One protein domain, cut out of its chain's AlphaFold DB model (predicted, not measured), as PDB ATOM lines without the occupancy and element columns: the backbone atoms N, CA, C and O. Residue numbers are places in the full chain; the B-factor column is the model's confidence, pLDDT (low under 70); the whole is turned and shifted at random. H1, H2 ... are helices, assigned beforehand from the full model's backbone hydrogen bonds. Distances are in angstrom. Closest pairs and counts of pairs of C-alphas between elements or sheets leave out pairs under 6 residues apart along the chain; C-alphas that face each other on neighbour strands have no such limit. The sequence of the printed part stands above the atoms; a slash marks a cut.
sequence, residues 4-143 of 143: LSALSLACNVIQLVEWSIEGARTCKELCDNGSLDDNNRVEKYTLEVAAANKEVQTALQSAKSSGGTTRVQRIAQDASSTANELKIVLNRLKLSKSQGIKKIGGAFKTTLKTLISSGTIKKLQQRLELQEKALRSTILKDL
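This is residues 4 to 143 of the 143 residues of an uncharacterized protein of Cyphellophora europaea CBS 101466 (UniProt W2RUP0). Four long helices, H1, H2, H3 and H5, lie side by side in a narrow up-and-down bundle, each running against the one before it in the chain, and a shorter helix, H4, slants across one end beside the last turns of H1 and H3. H1 and H3 lie between H2 and H5, which are on opposite sides of the bundle. The printed part has 140 residues with five named helices, in the order H1 H2 H3 H4 H5, and no named strand; the class is all helix. It is compact, with a radius of gyration of the C-alphas of 16.6 A, and its outline is a rod of 54 by 23 by 19 A.

H1, residues 4 to 33, is a hub that touches the four other helices. It forms a helical hairpin with H2, residues 37 to 64, at a shallow tilt of 18 degrees, opposite ways; the closest C-alphas, those of Leu 16 and Ala 52, are 5.1 A apart. H3, residues 71 to 95, also touches four helices and makes a hairpin with H2 at a shallow tilt of 27 degrees, the closest C-alphas being those of Asn 53 and Ser 80, 5.7 A apart. H1 touches H3 with residues 6 to 20 alone, the same way at 28 degrees, with the C-alphas of Val 13 and Ala 76 closest at 6.5 A. H4, residues 104 to 117, forms a hairpin with H3 at a tilt of 36 degrees, only just steep; H3 touches it with residues 89 to 93 alone, and the closest C-alphas, those of Leu 93 and Phe 108, are 6.0 A apart. H1 touches H4 with residues 27 to 31 alone, at a steep tilt of 63 degrees; the C-alphas of Cys 31 and Lys 113 are closest, at 6.1 A. H5, residues 120 to 142, touches H1 and H3, with the C-alpha of Leu 128 5.8 A from those of Val 17 and Ala 79, the closest pairs. H4 and H5 are close but not clearly touching, and H2 is apart from both. Every O i to N i+4 pair is within hydrogen-bond range in H1, H2, H4 and H5; in H3 it is 20 of 21.

H1 begins at C-alpha 4 (24.158, 34.691, -23.911) and is 43.2 A long. H2 measures 41.2 A, H3 36.3 A and H4 19.7 A. H3 ends at C-alpha 95 (27.470, 44.848, -62.096). H5, 32.9 A long, ends at C-alpha 142 (33.912, 39.248, -19.975).

The C-alphas farthest apart, those of Lys 102 and Leu 143, are 56.2 A apart. The printed part has no cut and no long link. Mean pLDDT of the printed part is 74.4; residues 27 to 40, 64 to 69, 93 to 107 and 142 to 143 are under 70.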
ATOM      1  N   LEU A   4      24.745  35.477 -22.826       77.06
ATOM      2  CA  LEU A   4      24.158  34.691 -23.911       77.06
ATOM      3  C   LEU A   4      23.980  35.549 -25.171       77.06
ATOM      4  O   LEU A   4      24.328  35.121 -26.273       77.06
ATOM      5  N   SER A   5      23.527  36.792 -25.009       75.19
ATOM      6  CA  SER A   5      23.463  37.765 -26.103       75.19
ATOM      7  C   SER A   5      24.854  38.121 -26.635       75.19
ATOM      8  O   SER A   5      25.028  38.267 -27.847       75.19
ATOM      9  N   ALA A   6      25.856  38.260 -25.758       73.50
ATOM     10  CA  ALA A   6      27.240  38.531 -26.160       73.50
ATOM     11  C   ALA A   6      27.834  37.374 -26.978       73.50
ATOM     12  O   ALA A   6      28.457  37.613 -28.014       73.50
ATOM     13  N   LEU A   7      27.579  36.133 -26.556       78.94
ATOM     14  CA  LEU A   7      27.986  34.924 -27.269       78.94
ATOM     15  C   LEU A   7      27.270  34.777 -28.620       78.94
ATOM     16  O   LEU A   7      27.911  34.471 -29.623       78.94
ATOM     17  N   SER A   8      25.964  35.043 -28.666       81.38
ATOM     18  CA  SER A   8      25.174  35.014 -29.904       81.38
ATOM     19  C   SER A   8      25.703  36.020 -30.935       81.38
ATOM     20  O   SER A   8      25.991  35.661 -32.078       81.38
ATOM     21  N   LEU A   9      25.963  37.263 -30.511       78.50
ATOM     22  CA  LEU A   9      26.564  38.287 -31.369       78.50
ATOM     23  C   LEU A   9      27.956  37.873 -31.876       78.50
ATOM     24  O   LEU A   9      28.306  38.153 -33.021       78.50
ATOM     25  N   ALA A  10      28.734  37.183 -31.043       78.50
ATOM     26  CA  ALA A  10      30.027  36.630 -31.425       78.50
ATOM     27  C   ALA A  10      29.928  35.611 -32.548       78.50
ATOM     28  O   ALA A  10      30.683  35.687 -33.514       78.50
ATOM     29  N   CYS A  11      28.991  34.675 -32.403       82.88
ATOM     30  CA  CYS A  11      28.756  33.614 -33.365       82.88
ATOM     31  C   CYS A  11      28.404  34.206 -34.735       82.88
ATOM     32  O   CYS A  11      29.037  33.867 -35.731       82.88
ATOM     33  N   ASN A  12      27.505  35.196 -34.759       81.19
ATOM     34  CA  ASN A  12      27.100  35.865 -35.997       81.19
ATOM     35  C   ASN A  12      28.276  36.591 -36.674       81.19
ATOM     36  O   ASN A  12      28.399  36.577 -37.898       81.19
ATOM     37  N   VAL A  13      29.169  37.220 -35.899       80.31
ATOM     38  CA  VAL A  13      30.371  37.862 -36.458       80.31
ATOM     39  C   VAL A  13      31.358  36.822 -36.988       80.31
ATOM     40  O   VAL A  13      31.919  37.034 -38.057       80.31
ATOM     41  N   ILE A  14      31.553  35.700 -36.291       80.56
ATOM     42  CA  ILE A  14      32.417  34.608 -36.765       80.56
ATOM     43  C   ILE A  14      31.888  34.062 -38.096       80.56
ATOM     44  O   ILE A  14      32.636  34.034 -39.069       80.56
ATOM     45  N   GLN A  15      30.592  33.750 -38.179       82.25
ATOM     46  CA  GLN A  15      29.960  33.288 -39.419       82.25
ATOM     47  C   GLN A  15      30.132  34.298 -40.562       82.25
ATOM     48  O   GLN A  15      30.444  33.928 -41.693       82.25
ATOM     49  N   LEU A  16      29.985  35.595 -40.275       79.19
ATOM     50  CA  LEU A  16      30.221  36.659 -41.250       79.19
ATOM     51  C   LEU A  16      31.665  36.668 -41.767       79.19
ATOM     52  O   LEU A  16      31.890  36.867 -42.967       79.19
ATOM     53  N   VAL A  17      32.643  36.465 -40.881       78.19
ATOM     54  CA  VAL A  17      34.061  36.386 -41.249       78.19
ATOM     55  C   VAL A  17      34.334  35.141 -42.088       78.19
ATOM     56  O   VAL A  17      34.984  35.260 -43.124       78.19
ATOM     57  N   GLU A  18      33.789  33.983 -41.721       81.50
ATOM     58  CA  GLU A  18      33.940  32.740 -42.484       81.50
ATOM     59  C   GLU A  18      33.414  32.890 -43.916       81.50
ATOM     60  O   GLU A  18      34.153  32.650 -44.875       81.50
ATOM     61  N   TRP A  19      32.194  33.408 -44.086       77.44
ATOM     62  CA  TRP A  19      31.630  33.666 -45.414       77.44
ATOM     63  C   TRP A  19      32.438  34.682 -46.223       77.44
ATOM     64  O   TRP A  19      32.587  34.549 -47.440       77.44
ATOM     65  N   SER A  20      32.996  35.685 -45.549       74.00
ATOM     66  CA  SER A  20      33.839  36.706 -46.170       74.00
ATOM     67  C   SER A  20      35.183  36.140 -46.646       74.00
ATOM     68  O   SER A  20      35.637  36.477 -47.742       74.00
ATOM     69  N   ILE A  21      35.809  35.266 -45.850       75.56
ATOM     70  CA  ILE A  21      37.052  34.562 -46.194       75.56
ATOM     71  C   ILE A  21      36.813  33.613 -47.367       75.56
ATOM     72  O   ILE A  21      37.594  33.610 -48.320       75.56
ATOM     73  N   GLU A  22      35.735  32.835 -47.322       78.31
ATOM     74  CA  GLU A  22      35.413  31.866 -48.368       78.31
ATOM     75  C   GLU A  22      35.075  32.566 -49.694       78.31
ATOM     76  O   GLU A  22      35.569  32.184 -50.758       78.31
ATOM     77  N   GLY A  23      34.333  33.678 -49.635       71.62
ATOM     78  CA  GLY A  23      34.076  34.524 -50.800       71.62
ATOM     79  C   GLY A  23      35.354  35.133 -51.387       71.62
ATOM     80  O   GLY A  23      35.520  35.173 -52.608       71.62
ATOM     81  N   ALA A  24      36.289  35.559 -50.533       70.50
ATOM     82  CA  ALA A  24      37.590  36.083 -50.945       70.50
ATOM     83  C   ALA A  24      38.493  35.014 -51.589       70.50
ATOM     84  O   ALA A  24      39.134  35.290 -52.608       70.50
ATOM     85  N   ARG A  25      38.541  33.801 -51.020       74.38
ATOM     86  CA  ARG A  25      39.277  32.656 -51.583       74.38
ATOM     87  C   ARG A  25      38.722  32.255 -52.931       74.38
ATOM     88  O   ARG A  25      39.488  32.209 -53.891       74.38
ATOM     89  N   THR A  26      37.401  32.110 -53.002       71.25
ATOM     90  CA  THR A  26      36.697  31.815 -54.244       71.25
ATOM     91  C   THR A  26      37.106  32.832 -55.294       71.25
ATOM     92  O   THR A  26      37.676  32.429 -56.293       71.25
ATOM     93  N   CYS A  27      36.969  34.139 -55.025       69.38
ATOM     94  CA  CYS A  27      37.391  35.214 -55.934       69.38
ATOM     95  C   CYS A  27      38.826  35.049 -56.464       69.38
ATOM     96  O   CYS A  27      39.080  35.313 -57.638       69.38
ATOM     97  N   LYS A  28      39.768  34.610 -55.621       68.31
ATOM     98  CA  LYS A  28      41.147  34.345 -56.041       68.31
ATOM     99  C   LYS A  28      41.229  33.158 -57.002       68.31
ATOM    100  O   LYS A  28      41.819  33.302 -58.067       68.31
ATOM    101  N   GLU A  29      40.584  32.043 -56.672       69.00
ATOM    102  CA  GLU A  29      40.531  30.857 -57.535       69.00
ATOM    103  C   GLU A  29      39.892  31.155 -58.901       69.00
ATOM    104  O   GLU A  29      40.376  30.662 -59.918       69.00
ATOM    105  N   LEU A  30      38.881  32.032 -58.967       67.19
ATOM    106  CA  LEU A  30      38.264  32.419 -60.252       67.19
ATOM    107  C   LEU A  30      39.208  33.250 -61.125       67.19
ATOM    108  O   LEU A  30      39.128  33.204 -62.354       67.19
ATOM    109  N   CYS A  31      40.086  34.049 -60.511       63.59
ATOM    110  CA  CYS A  31      41.064  34.843 -61.251       63.59
ATOM    111  C   CYS A  31      42.082  33.947 -61.969       63.59
ATOM    112  O   CYS A  31      42.491  34.273 -63.091       63.59
ATOM    113  N   ASP A  32      42.453  32.833 -61.335       64.44
ATOM    114  CA  ASP A  32      43.384  31.838 -61.865       64.44
ATOM    115  C   ASP A  32      42.707  30.880 -62.872       64.44
ATOM    116  O   ASP A  32      43.259  30.666 -63.951       64.44
ATOM    117  N   ASN A  33      41.486  30.387 -62.600       63.00
ATOM    118  CA  ASN A  33      40.860  29.297 -63.375       63.00
ATOM    119  C   ASN A  33      39.832  29.726 -64.448       63.00
ATOM    120  O   ASN A  33      39.603  28.981 -65.399       63.00
ATOM    121  N   GLY A  34      39.260  30.935 -64.369       54.69
ATOM    122  CA  GLY A  34      38.564  31.599 -65.481       54.69
ATOM    123  C   GLY A  34      37.351  30.889 -66.110       54.69
ATOM    124  O   GLY A  34      37.275  30.842 -67.338       54.69
ATOM    125  N   SER A  35      36.384  30.408 -65.324       53.94
ATOM    126  CA  SER A  35      35.106  29.867 -65.817       53.94
ATOM    127  C   SER A  35      33.932  30.846 -65.623       53.94
ATOM    128  O   SER A  35      33.994  31.791 -64.849       53.94
ATOM    129  N   LEU A  36      32.830  30.652 -66.356       53.06
ATOM    130  CA  LEU A  36      31.570  31.396 -66.175       53.06
ATOM    131  C   LEU A  36      30.761  30.902 -64.960       53.06
ATOM    132  O   LEU A  36      29.986  31.677 -64.397       53.06
ATOM    133  N   ASP A  37      30.966  29.649 -64.537       57.91
ATOM    134  CA  ASP A  37      30.329  29.043 -63.351       57.91
ATOM    135  C   ASP A  37      30.772  29.729 -62.042       57.91
ATOM    136  O   ASP A  37      30.011  29.920 -61.091       57.91
ATOM    137  N   ASP A  38      31.993  30.252 -62.070       59.44
ATOM    138  CA  ASP A  38      32.633  31.033 -61.020       59.44
ATOM    139  C   ASP A  38      31.838  32.291 -60.627       59.44
ATOM    140  O   ASP A  38      31.863  32.741 -59.480       59.44
ATOM    141  N   ASN A  39      31.065  32.846 -61.559       62.44
ATOM    142  CA  ASN A  39      30.288  34.063 -61.346       62.44
ATOM    143  C   ASN A  39      29.038  33.818 -60.476       62.44
ATOM    144  O   ASN A  39      28.673  34.657 -59.648       62.44
ATOM    145  N   ASN A  40      28.414  32.642 -60.609       67.75
ATOM    146  CA  ASN A  40      27.306  32.223 -59.742       67.75
ATOM    147  C   ASN A  40      27.788  31.981 -58.306       67.75
ATOM    148  O   ASN A  40      27.063  32.264 -57.351       67.75
ATOM    149  N   ARG A  41      29.037  31.527 -58.140       71.75
ATOM    150  CA  ARG A  41      29.659  31.378 -56.819       71.75
ATOM    151  C   ARG A  41      29.864  32.731 -56.135       71.75
ATOM    152  O   ARG A  41      29.462  32.874 -54.985       71.75
ATOM    153  N   VAL A  42      30.385  33.753 -56.828       72.25
ATOM    154  CA  VAL A  42      30.507  35.120 -56.258       72.25
ATOM    155  C   VAL A  42      29.150  35.685 -55.844       72.25
ATOM    156  O   VAL A  42      29.034  36.311 -54.788       72.25
ATOM    157  N   GLU A  43      28.111  35.459 -56.651       74.75
ATOM    158  CA  GLU A  43      26.748  35.886 -56.325       74.75
ATOM    159  C   GLU A  43      26.234  35.201 -55.054       74.75
ATOM    160  O   GLU A  43      25.733  35.891 -54.166       74.75
ATOM    161  N   LYS A  44      26.451  33.887 -54.922       80.31
ATOM    162  CA  LYS A  44      26.138  33.143 -53.698       80.31
ATOM    163  C   LYS A  44      26.846  33.750 -52.486       80.31
ATOM    164  O   LYS A  44      26.176  34.127 -51.536       80.31
ATOM    165  N   TYR A  45      28.163  33.953 -52.534       75.81
ATOM    166  CA  TYR A  45      28.894  34.543 -51.402       75.81
ATOM    167  C   TYR A  45      28.454  35.971 -51.079       75.81
ATOM    168  O   TYR A  45      28.419  36.359 -49.916       75.81
ATOM    169  N   THR A  46      28.071  36.757 -52.084       79.06
ATOM    170  CA  THR A  46      27.532  38.104 -51.853       79.06
ATOM    171  C   THR A  46      26.209  38.052 -51.087       79.06
ATOM    172  O   THR A  46      25.973  38.900 -50.227       79.06
ATOM    173  N   LEU A  47      25.354  37.067 -51.388       81.69
ATOM    174  CA  LEU A  47      24.098  36.835 -50.675       81.69
ATOM    175  C   LEU A  47      24.347  36.332 -49.250       81.69
ATOM    176  O   LEU A  47      23.769  36.892 -48.323       81.69
ATOM    177  N   GLU A  48      25.251  35.368 -49.065       82.75
ATOM    178  CA  GLU A  48      25.594  34.834 -47.739       82.75
ATOM    179  C   GLU A  48      26.213  35.914 -46.836       82.75
ATOM    180  O   GLU A  48      25.779  36.100 -45.703       82.75
ATOM    181  N   VAL A  49      27.149  36.725 -47.352       78.75
ATOM    182  CA  VAL A  49      27.717  37.870 -46.614       78.75
ATOM    183  C   VAL A  49      26.633  38.897 -46.275       78.75
ATOM    184  O   VAL A  49      26.653  39.487 -45.197       78.75
ATOM    185  N   ALA A  50      25.667  39.129 -47.169       82.06
ATOM    186  CA  ALA A  50      24.559  40.038 -46.891       82.06
ATOM    187  C   ALA A  50      23.612  39.492 -45.810       82.06
ATOM    188  O   ALA A  50      23.171  40.267 -44.960       82.06
ATOM    189  N   ALA A  51      23.320  38.189 -45.835       83.25
ATOM    190  CA  ALA A  51      22.498  37.513 -44.838       83.25
ATOM    191  C   ALA A  51      23.172  37.547 -43.461       83.25
ATOM    192  O   ALA A  51      22.608  38.128 -42.534       83.25
ATOM    193  N   ALA A  52      24.421  37.087 -43.364       80.62
ATOM    194  CA  ALA A  52      25.185  37.094 -42.119       80.62
ATOM    195  C   ALA A  52      25.359  38.517 -41.555       80.62
ATOM    196  O   ALA A  52      25.239  38.749 -40.351       80.62
ATOM    197  N   ASN A  53      25.566  39.522 -42.416       83.94
ATOM    198  CA  ASN A  53      25.677  40.906 -41.953       83.94
ATOM    199  C   ASN A  53      24.338  41.444 -41.422       83.94
ATOM    200  O   ASN A  53      24.302  42.213 -40.461       83.94
ATOM    201  N   LYS A  54      23.219  41.026 -42.023       85.44
ATOM    202  CA  LYS A  54      21.882  41.359 -41.523       85.44
ATOM    203  C   LYS A  54      21.646  40.738 -40.147       85.44
ATOM    204  O   LYS A  54      21.130  41.426 -39.273       85.44
ATOM    205  N   GLU A  55      22.075  39.500 -39.924       84.56
ATOM    206  CA  GLU A  55      21.978  38.833 -38.619       84.56
ATOM    207  C   GLU A  55      22.804  39.545 -37.538       84.56
ATOM    208  O   GLU A  55      22.313  39.764 -36.427       84.56
ATOM    209  N   VAL A  56      24.017  40.006 -37.869       82.88
ATOM    210  CA  VAL A  56      24.824  40.854 -36.973       82.88
ATOM    211  C   VAL A  56      24.108  42.173 -36.663       82.88
ATOM    212  O   VAL A  56      24.067  42.594 -35.507       82.88
ATOM    213  N   GLN A  57      23.500  42.825 -37.657       85.31
ATOM    214  CA  GLN A  57      22.751  44.070 -37.442       85.31
ATOM    215  C   GLN A  57      21.503  43.870 -36.582       85.31
ATOM    216  O   GLN A  57      21.244  44.688 -35.698       85.31
ATOM    217  N   THR A  58      20.755  42.788 -36.793       85.50
ATOM    218  CA  THR A  58      19.604  42.435 -35.959       85.50
ATOM    219  C   THR A  58      20.044  42.173 -34.518       85.50
ATOM    220  O   THR A  58      19.470  42.749 -33.596       85.50
ATOM    221  N   ALA A  59      21.118  41.408 -34.310       81.50
ATOM    222  CA  ALA A  59      21.674  41.170 -32.977       81.50
ATOM    223  C   ALA A  59      22.152  42.471 -32.299       81.50
ATOM    224  O   ALA A  59      21.905  42.688 -31.112       81.50
ATOM    225  N   LEU A  60      22.771  43.387 -33.054       81.81
ATOM    226  CA  LEU A  60      23.177  44.709 -32.567       81.81
ATOM    227  C   LEU A  60      21.991  45.599 -32.176       81.81
ATOM    228  O   LEU A  60      22.089  46.340 -31.196       81.81
ATOM    229  N   GLN A  61      20.893  45.556 -32.932       82.31
ATOM    230  CA  GLN A  61      19.673  46.304 -32.618       82.31
ATOM    231  C   GLN A  61      19.031  45.789 -31.332       82.31
ATOM    232  O   GLN A  61      18.751  46.588 -30.440       82.31
ATOM    233  N   SER A  62      18.895  44.469 -31.192       76.56
ATOM    234  CA  SER A  62      18.385  43.839 -29.968       76.56
ATOM    235  C   SER A  62      19.245  44.182 -28.750       76.56
ATOM    236  O   SER A  62      18.720  44.495 -27.686       76.56
ATOM    237  N   ALA A  63      20.571  44.214 -28.915       70.56
ATOM    238  CA  ALA A  63      21.500  44.536 -27.838       70.56
ATOM    239  C   ALA A  63      21.540  46.036 -27.473       70.56
ATOM    240  O   ALA A  63      21.892  46.382 -26.344       70.56
ATOM    241  N   LYS A  64      21.202  46.950 -28.399       68.38
ATOM    242  CA  LYS A  64      21.114  48.402 -28.121       68.38
ATOM    243  C   LYS A  64      19.975  48.738 -27.158       68.38
ATOM    244  O   LYS A  64      20.116  49.664 -26.363       68.38
ATOM    245  N   SER A  65      18.887  47.976 -27.206       63.59
ATOM    246  CA  SER A  65      17.718  48.145 -26.336       63.59
ATOM    247  C   SER A  65      18.016  47.869 -24.856       63.59
ATOM    248  O   SER A  65      17.249  48.279 -23.993       63.59
ATOM    249  N   SER A  66      19.139  47.209 -24.548       60.22
ATOM    250  CA  SER A  66      19.521  46.799 -23.188       60.22
ATOM    251  C   SER A  66      20.410  47.802 -22.433       60.22
ATOM    252  O   SER A  66      20.843  47.494 -21.326       60.22
ATOM    253  N   GLY A  67      20.682  48.985 -22.998       52.47
ATOM    254  CA  GLY A  67      21.437  50.061 -22.341       52.47
ATOM    255  C   GLY A  67      22.966  49.887 -22.370       52.47
ATOM    256  O   GLY A  67      23.514  48.884 -21.919       52.47
ATOM    257  N   GLY A  68      23.660  50.914 -22.878       56.25
ATOM    258  CA  GLY A  68      25.127  51.014 -22.923       56.25
ATOM    259  C   GLY A  68      25.776  50.322 -24.127       56.25
ATOM    260  O   GLY A  68      25.470  49.177 -24.436       56.25
ATOM    261  N   THR A  69      26.695  51.017 -24.814       62.91
ATOM    262  CA  THR A  69      27.490  50.417 -25.903       62.91
ATOM    263  C   THR A  69      28.684  49.664 -25.322       62.91
ATOM    264  O   THR A  69      29.663  50.287 -24.908       62.91
ATOM    265  N   THR A  70      28.622  48.334 -25.297       76.75
ATOM    266  CA  THR A  70      29.722  47.479 -24.835       76.75
ATOM    267  C   THR A  70      30.852  47.418 -25.864       76.75
ATOM    268  O   THR A  70      30.674  47.699 -27.054       76.75
ATOM    269  N   ARG A  71      32.049  47.011 -25.423       81.31
ATOM    270  CA  ARG A  71      33.193  46.779 -26.320       81.31
ATOM    271  C   ARG A  71      32.865  45.751 -27.411       81.31
ATOM    272  O   ARG A  71      33.249  45.949 -28.560       81.31
ATOM    273  N   VAL A  72      32.098  44.715 -27.064       79.38
ATOM    274  CA  VAL A  72      31.592  43.680 -27.984       79.38
ATOM    275  C   VAL A  72      30.727  44.301 -29.088       79.38
ATOM    276  O   VAL A  72      30.939  44.021 -30.264       79.38
ATOM    277  N   GLN A  73      29.809  45.210 -28.740       81.94
ATOM    278  CA  GLN A  73      28.960  45.888 -29.724       81.94
ATOM    279  C   GLN A  73      29.753  46.781 -30.683       81.94
ATOM    280  O   GLN A  73      29.419  46.830 -31.865       81.94
ATOM    281  N   ARG A  74      30.809  47.461 -30.213       85.31
ATOM    282  CA  ARG A  74      31.680  48.258 -31.099       85.31
ATOM    283  C   ARG A  74      32.411  47.376 -32.106       85.31
ATOM    284  O   ARG A  74      32.361  47.649 -33.297       85.31
ATOM    285  N   ILE A  75      33.015  46.282 -31.642       84.75
ATOM    286  CA  ILE A  75      33.731  45.345 -32.519       84.75
ATOM    287  C   ILE A  75      32.777  44.741 -33.559       84.75
ATOM    288  O   ILE A  75      33.120  44.654 -34.735       84.75
ATOM    289  N   ALA A  76      31.557  44.380 -33.153       83.94
ATOM    290  CA  ALA A  76      30.543  43.874 -34.072       83.94
ATOM    291  C   ALA A  76      30.052  44.937 -35.077       83.94
ATOM    292  O   ALA A  76      29.810  44.610 -36.238       83.94
ATOM    293  N   GLN A  77      29.944  46.212 -34.681       87.31
ATOM    294  CA  GLN A  77      29.653  47.314 -35.611       87.31
ATOM    295  C   GLN A  77      30.772  47.495 -36.642       87.31
ATOM    296  O   GLN A  77      30.486  47.610 -37.836       87.31
ATOM    297  N   ASP A  78      32.028  47.461 -36.202       87.12
ATOM    298  CA  ASP A  78      33.192  47.572 -37.082       87.12
ATOM    299  C   ASP A  78      33.268  46.394 -38.066       87.12
ATOM    300  O   ASP A  78      33.538  46.596 -39.257       87.12
ATOM    301  N   ALA A  79      32.962  45.177 -37.600       83.56
ATOM    302  CA  ALA A  79      32.864  43.980 -38.433       83.56
ATOM    303  C   ALA A  79      31.735  44.091 -39.467       83.56
ATOM    304  O   ALA A  79      31.969  43.885 -40.656       83.56
ATOM    305  N   SER A  80      30.541  44.519 -39.046       85.25
ATOM    306  CA  SER A  80      29.406  44.759 -39.948       85.25
ATOM    307  C   SER A  80      29.729  45.806 -41.021       85.25
ATOM    308  O   SER A  80      29.374  45.647 -42.194       85.25
ATOM    309  N   SER A  81      30.432  46.877 -40.640       88.88
ATOM    310  CA  SER A  81      30.880  47.920 -41.569       88.88
ATOM    311  C   SER A  81      31.873  47.363 -42.593       88.88
ATOM    312  O   SER A  81      31.662  47.488 -43.801       88.88
ATOM    313  N   THR A  82      32.893  46.641 -42.122       86.00
ATOM    314  CA  THR A  82      33.936  46.039 -42.969       86.00
ATOM    315  C   THR A  82      33.352  44.988 -43.922       86.00
ATOM    316  O   THR A  82      33.711  44.937 -45.098       86.00
ATOM    317  N   ALA A  83      32.384  44.191 -43.464       81.50
ATOM    318  CA  ALA A  83      31.671  43.244 -44.313       81.50
ATOM    319  C   ALA A  83      30.779  43.935 -45.354       81.50
ATOM    320  O   ALA A  83      30.639  43.452 -46.477       81.50
ATOM    321  N   ASN A  84      30.199  45.094 -45.030       85.62
ATOM    322  CA  ASN A  84      29.460  45.880 -46.013       85.62
ATOM    323  C   ASN A  84      30.392  46.469 -47.086       85.62
ATOM    324  O   ASN A  84      30.031  46.459 -48.264       85.62
ATOM    325  N   GLU A  85      31.599  46.913 -46.716       85.75
ATOM    326  CA  GLU A  85      32.640  47.292 -47.683       85.75
ATOM    327  C   GLU A  85      32.977  46.115 -48.615       85.75
ATOM    328  O   GLU A  85      32.991  46.278 -49.838       85.75
ATOM    329  N   LEU A  86      33.155  44.907 -48.064       81.62
ATOM    330  CA  LEU A  86      33.394  43.697 -48.858       81.62
ATOM    331  C   LEU A  86      32.224  43.397 -49.800       81.62
ATOM    332  O   LEU A  86      32.436  43.172 -50.989       81.62
ATOM    333  N   LYS A  87      30.982  43.480 -49.318       82.94
ATOM    334  CA  LYS A  87      29.774  43.308 -50.134       82.94
ATOM    335  C   LYS A  87      29.717  44.301 -51.298       82.94
ATOM    336  O   LYS A  87      29.275  43.946 -52.388       82.94
ATOM    337  N   ILE A  88      30.127  45.553 -51.095       84.12
ATOM    338  CA  ILE A  88      30.182  46.558 -52.168       84.12
ATOM    339  C   ILE A  88      31.216  46.148 -53.219       84.12
ATOM    340  O   ILE A  88      30.930  46.208 -54.415       84.12
ATOM    341  N   VAL A  89      32.391  45.691 -52.784       79.50
ATOM    342  CA  VAL A  89      33.441  45.188 -53.678       79.50
ATOM    343  C   VAL A  89      32.948  43.978 -54.481       79.50
ATOM    344  O   VAL A  89      33.096  43.965 -55.702       79.50
ATOM    345  N   LEU A  90      32.286  43.015 -53.835       75.31
ATOM    346  CA  LEU A  90      31.709  41.844 -54.500       75.31
ATOM    347  C   LEU A  90      30.560  42.223 -55.457       75.31
ATOM    348  O   LEU A  90      30.482  41.716 -56.573       75.31
ATOM    349  N   ASN A  91      29.716  43.197 -55.107       76.38
ATOM    350  CA  ASN A  91      28.663  43.685 -56.006       76.38
ATOM    351  C   ASN A  91      29.201  44.415 -57.244       76.38
ATOM    352  O   ASN A  91      28.568  44.379 -58.299       76.38
ATOM    353  N   ARG A  92      30.373  45.058 -57.166       74.62
ATOM    354  CA  ARG A  92      31.022  45.636 -58.357       74.62
ATOM    355  C   ARG A  92      31.407  44.557 -59.369       74.62
ATOM    356  O   ARG A  92      31.303  44.790 -60.572       74.62
ATOM    357  N   LEU A  93      31.764  43.362 -58.894       68.81
ATOM    358  CA  LEU A  93      31.962  42.198 -59.758       68.81
ATOM    359  C   LEU A  93      30.642  41.781 -60.430       68.81
ATOM    360  O   LEU A  93      30.623  41.525 -61.632       68.81
ATOM    361  N   LYS A  94      29.522  41.826 -59.693       63.69
ATOM    362  CA  LYS A  94      28.175  41.532 -60.213       63.69
ATOM    363  C   LYS A  94      27.686  42.535 -61.263       63.69
ATOM    364  O   LYS A  94      27.094  42.114 -62.249       63.69
ATOM    365  N   LEU A  95      27.927  43.840 -61.116       57.62
ATOM    366  CA  LEU A  95      27.470  44.848 -62.096       57.62
ATOM    367  C   LEU A  95      28.059  44.630 -63.502       57.62
ATOM    368  O   LEU A  95      27.397  44.925 -64.497       57.62
ATOM    369  N   SER A  96      29.236  44.007 -63.595       55.12
ATOM    370  CA  SER A  96      29.839  43.595 -64.872       55.12
ATOM    371  C   SER A  96      29.013  42.526 -65.624       55.12
ATOM    372  O   SER A  96      29.187  42.365 -66.829       55.12
ATOM    373  N   LYS A  97      28.078  41.825 -64.951       52.19
ATOM    374  CA  LYS A  97      27.124  40.843 -65.525       52.19
ATOM    375  C   LYS A  97      25.995  41.504 -66.319       52.19
ATOM    376  O   LYS A  97      25.525  40.933 -67.297       52.19
ATOM    377  N   SER A  98      25.552  42.702 -65.917       51.81
ATOM    378  CA  SER A  98      24.391  43.368 -66.534       51.81
ATOM    379  C   SER A  98      24.699  43.928 -67.929       51.81
ATOM    380  O   SER A  98      23.790  44.347 -68.643       51.81
ATOM    381  N   GLN A  99      25.972  43.917 -68.334       51.56
ATOM    382  CA  GLN A  99      26.444  44.363 -69.638       51.56
ATOM    383  C   GLN A  99      26.712  43.167 -70.575       51.56
ATOM    384  O   GLN A  99      27.858  42.862 -70.863       51.56
ATOM    385  N   GLY A 100      25.663  42.487 -71.058       47.22
ATOM    386  CA  GLY A 100      25.681  41.662 -72.287       47.22
ATOM    387  C   GLY A 100      26.690  40.492 -72.399       47.22
ATOM    388  O   GLY A 100      27.900  40.669 -72.514       47.22
ATOM    389  N   ILE A 101      26.153  39.276 -72.555       48.84
ATOM    390  CA  ILE A 101      26.779  37.930 -72.500       48.84
ATOM    391  C   ILE A 101      28.144  37.761 -73.215       48.84
ATOM    392  O   ILE A 101      28.982  36.996 -72.746       48.84
ATOM    393  N   LYS A 102      28.440  38.500 -74.293       48.34
ATOM    394  CA  LYS A 102      29.693  38.346 -75.066       48.34
ATOM    395  C   LYS A 102      30.905  39.140 -74.543       48.34
ATOM    396  O   LYS A 102      32.019  38.847 -74.962       48.34
ATOM    397  N   LYS A 103      30.730  40.110 -73.632       50.56
ATOM    398  CA  LYS A 103      31.839  40.878 -73.003       50.56
ATOM    399  C   LYS A 103      32.079  40.534 -71.521       50.56
ATOM    400  O   LYS A 103      33.044  41.019 -70.928       50.56
ATOM    401  N   ILE A 104      31.237  39.667 -70.948       54.09
ATOM    402  CA  ILE A 104      31.155  39.375 -69.505       54.09
ATOM    403  C   ILE A 104      32.459  38.800 -68.939       54.09
ATOM    404  O   ILE A 104      32.907  39.251 -67.890       54.09
ATOM    405  N   GLY A 105      33.105  37.853 -69.628       57.50
ATOM    406  CA  GLY A 105      34.304  37.191 -69.094       57.50
ATOM    407  C   GLY A 105      35.504  38.129 -68.926       57.50
ATOM    408  O   GLY A 105      36.189  38.088 -67.906       57.50
ATOM    409  N   GLY A 106      35.740  39.022 -69.894       61.81
ATOM    410  CA  GLY A 106      36.905  39.913 -69.900       61.81
ATOM    411  C   GLY A 106      36.813  41.046 -68.877       61.81
ATOM    412  O   GLY A 106      37.768  41.287 -68.137       61.81
ATOM    413  N   ALA A 107      35.662  41.720 -68.794       68.31
ATOM    414  CA  ALA A 107      35.447  42.819 -67.849       68.31
ATOM    415  C   ALA A 107      35.383  42.325 -66.396       68.31
ATOM    416  O   ALA A 107      35.997  42.926 -65.510       68.31
ATOM    417  N   PHE A 108      34.718  41.187 -66.162       70.12
ATOM    418  CA  PHE A 108      34.700  40.522 -64.860       70.12
ATOM    419  C   PHE A 108      36.112  40.121 -64.425       70.12
ATOM    420  O   PHE A 108      36.558  40.536 -63.356       70.12
ATOM    421  N   LYS A 109      36.861  39.406 -65.281       70.25
ATOM    422  CA  LYS A 109      38.237  38.977 -64.979       70.25
ATOM    423  C   LYS A 109      39.170  40.163 -64.741       70.25
ATOM    424  O   LYS A 109      39.990  40.114 -63.832       70.25
ATOM    425  N   THR A 110      39.028  41.248 -65.502       74.31
ATOM    426  CA  THR A 110      39.838  42.468 -65.328       74.31
ATOM    427  C   THR A 110      39.530  43.162 -64.002       74.31
ATOM    428  O   THR A 110      40.450  43.517 -63.263       74.31
ATOM    429  N   THR A 111      38.250  43.316 -63.660       73.50
ATOM    430  CA  THR A 111      37.820  43.936 -62.396       73.50
ATOM    431  C   THR A 111      38.252  43.091 -61.202       73.50
ATOM    432  O   THR A 111      38.824  43.609 -60.246       73.50
ATOM    433  N   LEU A 112      38.063  41.774 -61.288       73.31
ATOM    434  CA  LEU A 112      38.496  40.811 -60.284       73.31
ATOM    435  C   LEU A 112      40.013  40.839 -60.088       73.31
ATOM    436  O   LEU A 112      40.489  41.011 -58.966       73.31
ATOM    437  N   LYS A 113      40.780  40.772 -61.181       74.81
ATOM    438  CA  LYS A 113      42.243  40.875 -61.149       74.81
ATOM    439  C   LYS A 113      42.699  42.200 -60.547       74.81
ATOM    440  O   LYS A 113      43.640  42.211 -59.761       74.81
ATOM    441  N   THR A 114      42.026  43.307 -60.856       79.44
ATOM    442  CA  THR A 114      42.331  44.625 -60.272       79.44
ATOM    443  C   THR A 114      42.100  44.628 -58.762       79.44
ATOM    444  O   THR A 114      42.957  45.079 -58.014       79.44
ATOM    445  N   LEU A 115      40.985  44.066 -58.293       73.12
ATOM    446  CA  LEU A 115      40.645  44.007 -56.866       73.12
ATOM    447  C   LEU A 115      41.535  43.052 -56.057       73.12
ATOM    448  O   LEU A 115      41.785  43.283 -54.869       73.12
ATOM    449  N   ILE A 116      42.012  41.979 -56.689       73.31
ATOM    450  CA  ILE A 116      42.979  41.051 -56.096       73.31
ATOM    451  C   ILE A 116      44.369  41.689 -56.063       73.31
ATOM    452  O   ILE A 116      45.015  41.683 -55.017       73.31
ATOM    453  N   SER A 117      44.819  42.273 -57.177       73.94
ATOM    454  CA  SER A 117      46.140  42.911 -57.279       73.94
ATOM    455  C   SER A 117      46.267  44.164 -56.413       73.94
ATOM    456  O   SER A 117      47.328  44.397 -55.842       73.94
ATOM    457  N   SER A 118      45.183  44.921 -56.211       78.62
ATOM    458  CA  SER A 118      45.149  46.032 -55.250       78.62
ATOM    459  C   SER A 118      45.206  45.568 -53.789       78.62
ATOM    460  O   SER A 118      45.367  46.381 -52.872       78.62
ATOM    461  N   GLY A 119      45.026  44.265 -53.546       79.44
ATOM    462  CA  GLY A 119      44.943  43.676 -52.216       79.44
ATOM    463  C   GLY A 119      43.709  44.122 -51.432       79.44
ATOM    464  O   GLY A 119      43.669  43.908 -50.224       79.44
ATOM    465  N   THR A 120      42.710  44.742 -52.071       81.31
ATOM    466  CA  THR A 120      41.527  45.288 -51.381       81.31
ATOM    467  C   THR A 120      40.757  44.185 -50.664       81.31
ATOM    468  O   THR A 120      40.460  44.317 -49.479       81.31
ATOM    469  N   ILE A 121      40.504  43.068 -51.351       76.94
ATOM    470  CA  ILE A 121      39.802  41.912 -50.776       76.94
ATOM    471  C   ILE A 121      40.592  41.348 -49.585       76.94
ATOM    472  O   ILE A 121      40.033  41.145 -48.510       76.94
ATOM    473  N   LYS A 122      41.914  41.194 -49.736       79.38
ATOM    474  CA  LYS A 122      42.802  40.693 -48.675       79.38
ATOM    475  C   LYS A 122      42.845  41.626 -47.459       79.38
ATOM    476  O   LYS A 122      42.832  41.151 -46.332       79.38
ATOM    477  N   LYS A 123      42.873  42.947 -47.664       85.62
ATOM    478  CA  LYS A 123      42.849  43.941 -46.577       85.62
ATOM    479  C   LYS A 123      41.538  43.892 -45.794       85.62
ATOM    480  O   LYS A 123      41.565  43.946 -44.569       85.62
ATOM    481  N   LEU A 124      40.401  43.781 -46.486       83.19
ATOM    482  CA  LEU A 124      39.087  43.655 -45.847       83.19
ATOM    483  C   LEU A 124      38.971  42.343 -45.065       83.19
ATOM    484  O   LEU A 124      38.517  42.357 -43.925       83.19
ATOM    485  N   GLN A 125      39.472  41.245 -45.633       79.38
ATOM    486  CA  GLN A 125      39.564  39.954 -44.954       79.38
ATOM    487  C   GLN A 125      40.402  40.048 -43.669       79.38
ATOM    488  O   GLN A 125      39.928  39.683 -42.600       79.38
ATOM    489  N   GLN A 126      41.606  40.621 -43.745       85.75
ATOM    490  CA  GLN A 126      42.474  40.784 -42.575       85.75
ATOM    491  C   GLN A 126      41.835  41.652 -41.484       85.75
ATOM    492  O   GLN A 126      41.992  41.364 -40.300       85.75
ATOM    493  N   ARG A 127      41.104  42.710 -41.862       86.75
ATOM    494  CA  ARG A 127      40.357  43.540 -40.903       86.75
ATOM    495  C   ARG A 127      39.270  42.730 -40.193       86.75
ATOM    496  O   ARG A 127      39.187  42.821 -38.971       86.75
ATOM    497  N   LEU A 128      38.514  41.914 -40.930       81.00
ATOM    498  CA  LEU A 128      37.504  41.014 -40.363       81.00
ATOM    499  C   LEU A 128      38.129  39.987 -39.406       81.00
ATOM    500  O   LEU A 128      37.654  39.845 -38.285       81.00
ATOM    501  N   GLU A 129      39.244  39.355 -39.778       83.19
ATOM    502  CA  GLU A 129      39.964  38.411 -38.906       83.19
ATOM    503  C   GLU A 129      40.483  39.073 -37.617       83.19
ATOM    504  O   GLU A 129      40.451  38.482 -36.535       83.19
ATOM    505  N   LEU A 130      40.971  40.316 -37.701       86.88
ATOM    506  CA  LEU A 130      41.399  41.078 -36.526       86.88
ATOM    507  C   LEU A 130      40.215  41.426 -35.618       86.88
ATOM    508  O   LEU A 130      40.336  41.327 -34.395       86.88
ATOM    509  N   GLN A 131      39.077  41.802 -36.202       85.75
ATOM    510  CA  GLN A 131      37.842  42.085 -35.468       85.75
ATOM    511  C   GLN A 131      37.306  40.823 -34.787       85.75
ATOM    512  O   GLN A 131      36.962  40.871 -33.611       85.75
ATOM    513  N   GLU A 132      37.328  39.675 -35.463       82.94
ATOM    514  CA  GLU A 132      36.952  38.384 -34.887       82.94
ATOM    515  C   GLU A 132      37.857  37.998 -33.707       82.94
ATOM    516  O   GLU A 132      37.373  37.641 -32.631       82.94
ATOM    517  N   LYS A 133      39.182  38.125 -33.857       85.19
ATOM    518  CA  LYS A 133      40.141  37.868 -32.767       85.19
ATOM    519  C   LYS A 133      39.913  38.796 -31.578       85.19
ATOM    520  O   LYS A 133      39.942  38.347 -30.431       85.19
ATOM    521  N   ALA A 134      39.668  40.079 -31.840       84.62
ATOM    522  CA  ALA A 134      39.342  41.050 -30.803       84.62
ATOM    523  C   ALA A 134      38.029  40.690 -30.092       84.62
ATOM    524  O   ALA A 134      37.948  40.816 -28.869       84.62
ATOM    525  N   LEU A 135      37.032  40.204 -30.835       83.38
ATOM    526  CA  LEU A 135      35.743  39.777 -30.302       83.38
ATOM    527  C   LEU A 135      35.891  38.550 -29.401       83.38
ATOM    528  O   LEU A 135      35.494  38.604 -28.239       83.38
ATOM    529  N   ARG A 136      36.557  37.493 -29.890       81.81
ATOM    530  CA  ARG A 136      36.862  36.277 -29.117       81.81
ATOM    531  C   ARG A 136      37.628  36.603 -27.837       81.81
ATOM    532  O   ARG A 136      37.255  36.143 -26.765       81.81
ATOM    533  N   SER A 137      38.662  37.443 -27.925       84.56
ATOM    534  CA  SER A 137      39.436  37.850 -26.746       84.56
ATOM    535  C   SER A 137      38.622  38.683 -25.757       84.56
ATOM    536  O   SER A 137      38.875  38.592 -24.561       84.56
ATOM    537  N   THR A 138      37.686  39.506 -26.235       81.75
ATOM    538  CA  THR A 138      36.832  40.321 -25.362       81.75
ATOM    539  C   THR A 138      35.830  39.441 -24.627       81.75
ATOM    540  O   THR A 138      35.704  39.566 -23.422       81.75
ATOM    541  N   ILE A 139      35.193  38.495 -25.318       76.75
ATOM    542  CA  ILE A 139      34.216  37.582 -24.711       76.75
ATOM    543  C   ILE A 139      34.864  36.679 -23.669       76.75
ATOM    544  O   ILE A 139      34.325  36.535 -22.584       76.75
ATOM    545  N   LEU A 140      36.056  36.141 -23.946       76.50
ATOM    546  CA  LEU A 140      36.804  35.332 -22.976       76.50
ATOM    547  C   LEU A 140      37.275  36.115 -21.738       76.50
ATOM    548  O   LEU A 140      37.723  35.499 -20.781       76.50
ATOM    549  N   LYS A 141      37.256  37.452 -21.783       72.56
ATOM    550  CA  LYS A 141      37.599  38.323 -20.648       72.56
ATOM    551  C   LYS A 141      36.371  38.838 -19.894       72.56
ATOM    552  O   LYS A 141      36.535  39.325 -18.781       72.56
ATOM    553  N   ASP A 142      35.200  38.807 -20.530       60.91
ATOM    554  CA  ASP A 142      33.912  39.248 -19.975       60.91
ATOM    555  C   ASP A 142      33.077  38.070 -19.419       60.91
ATOM    556  O   ASP A 142      32.111  38.318 -18.697       60.91
ATOM    557  N   LEU A 143      33.423  36.816 -19.755       52.81
ATOM    558  CA  LEU A 143      32.966  35.594 -19.066       52.81
ATOM    559  C   LEU A 143      33.794  35.331 -17.805       52.81
ATOM    560  O   LEU A 143      33.185  34.848 -16.825       52.81
TER     561      LEU A 143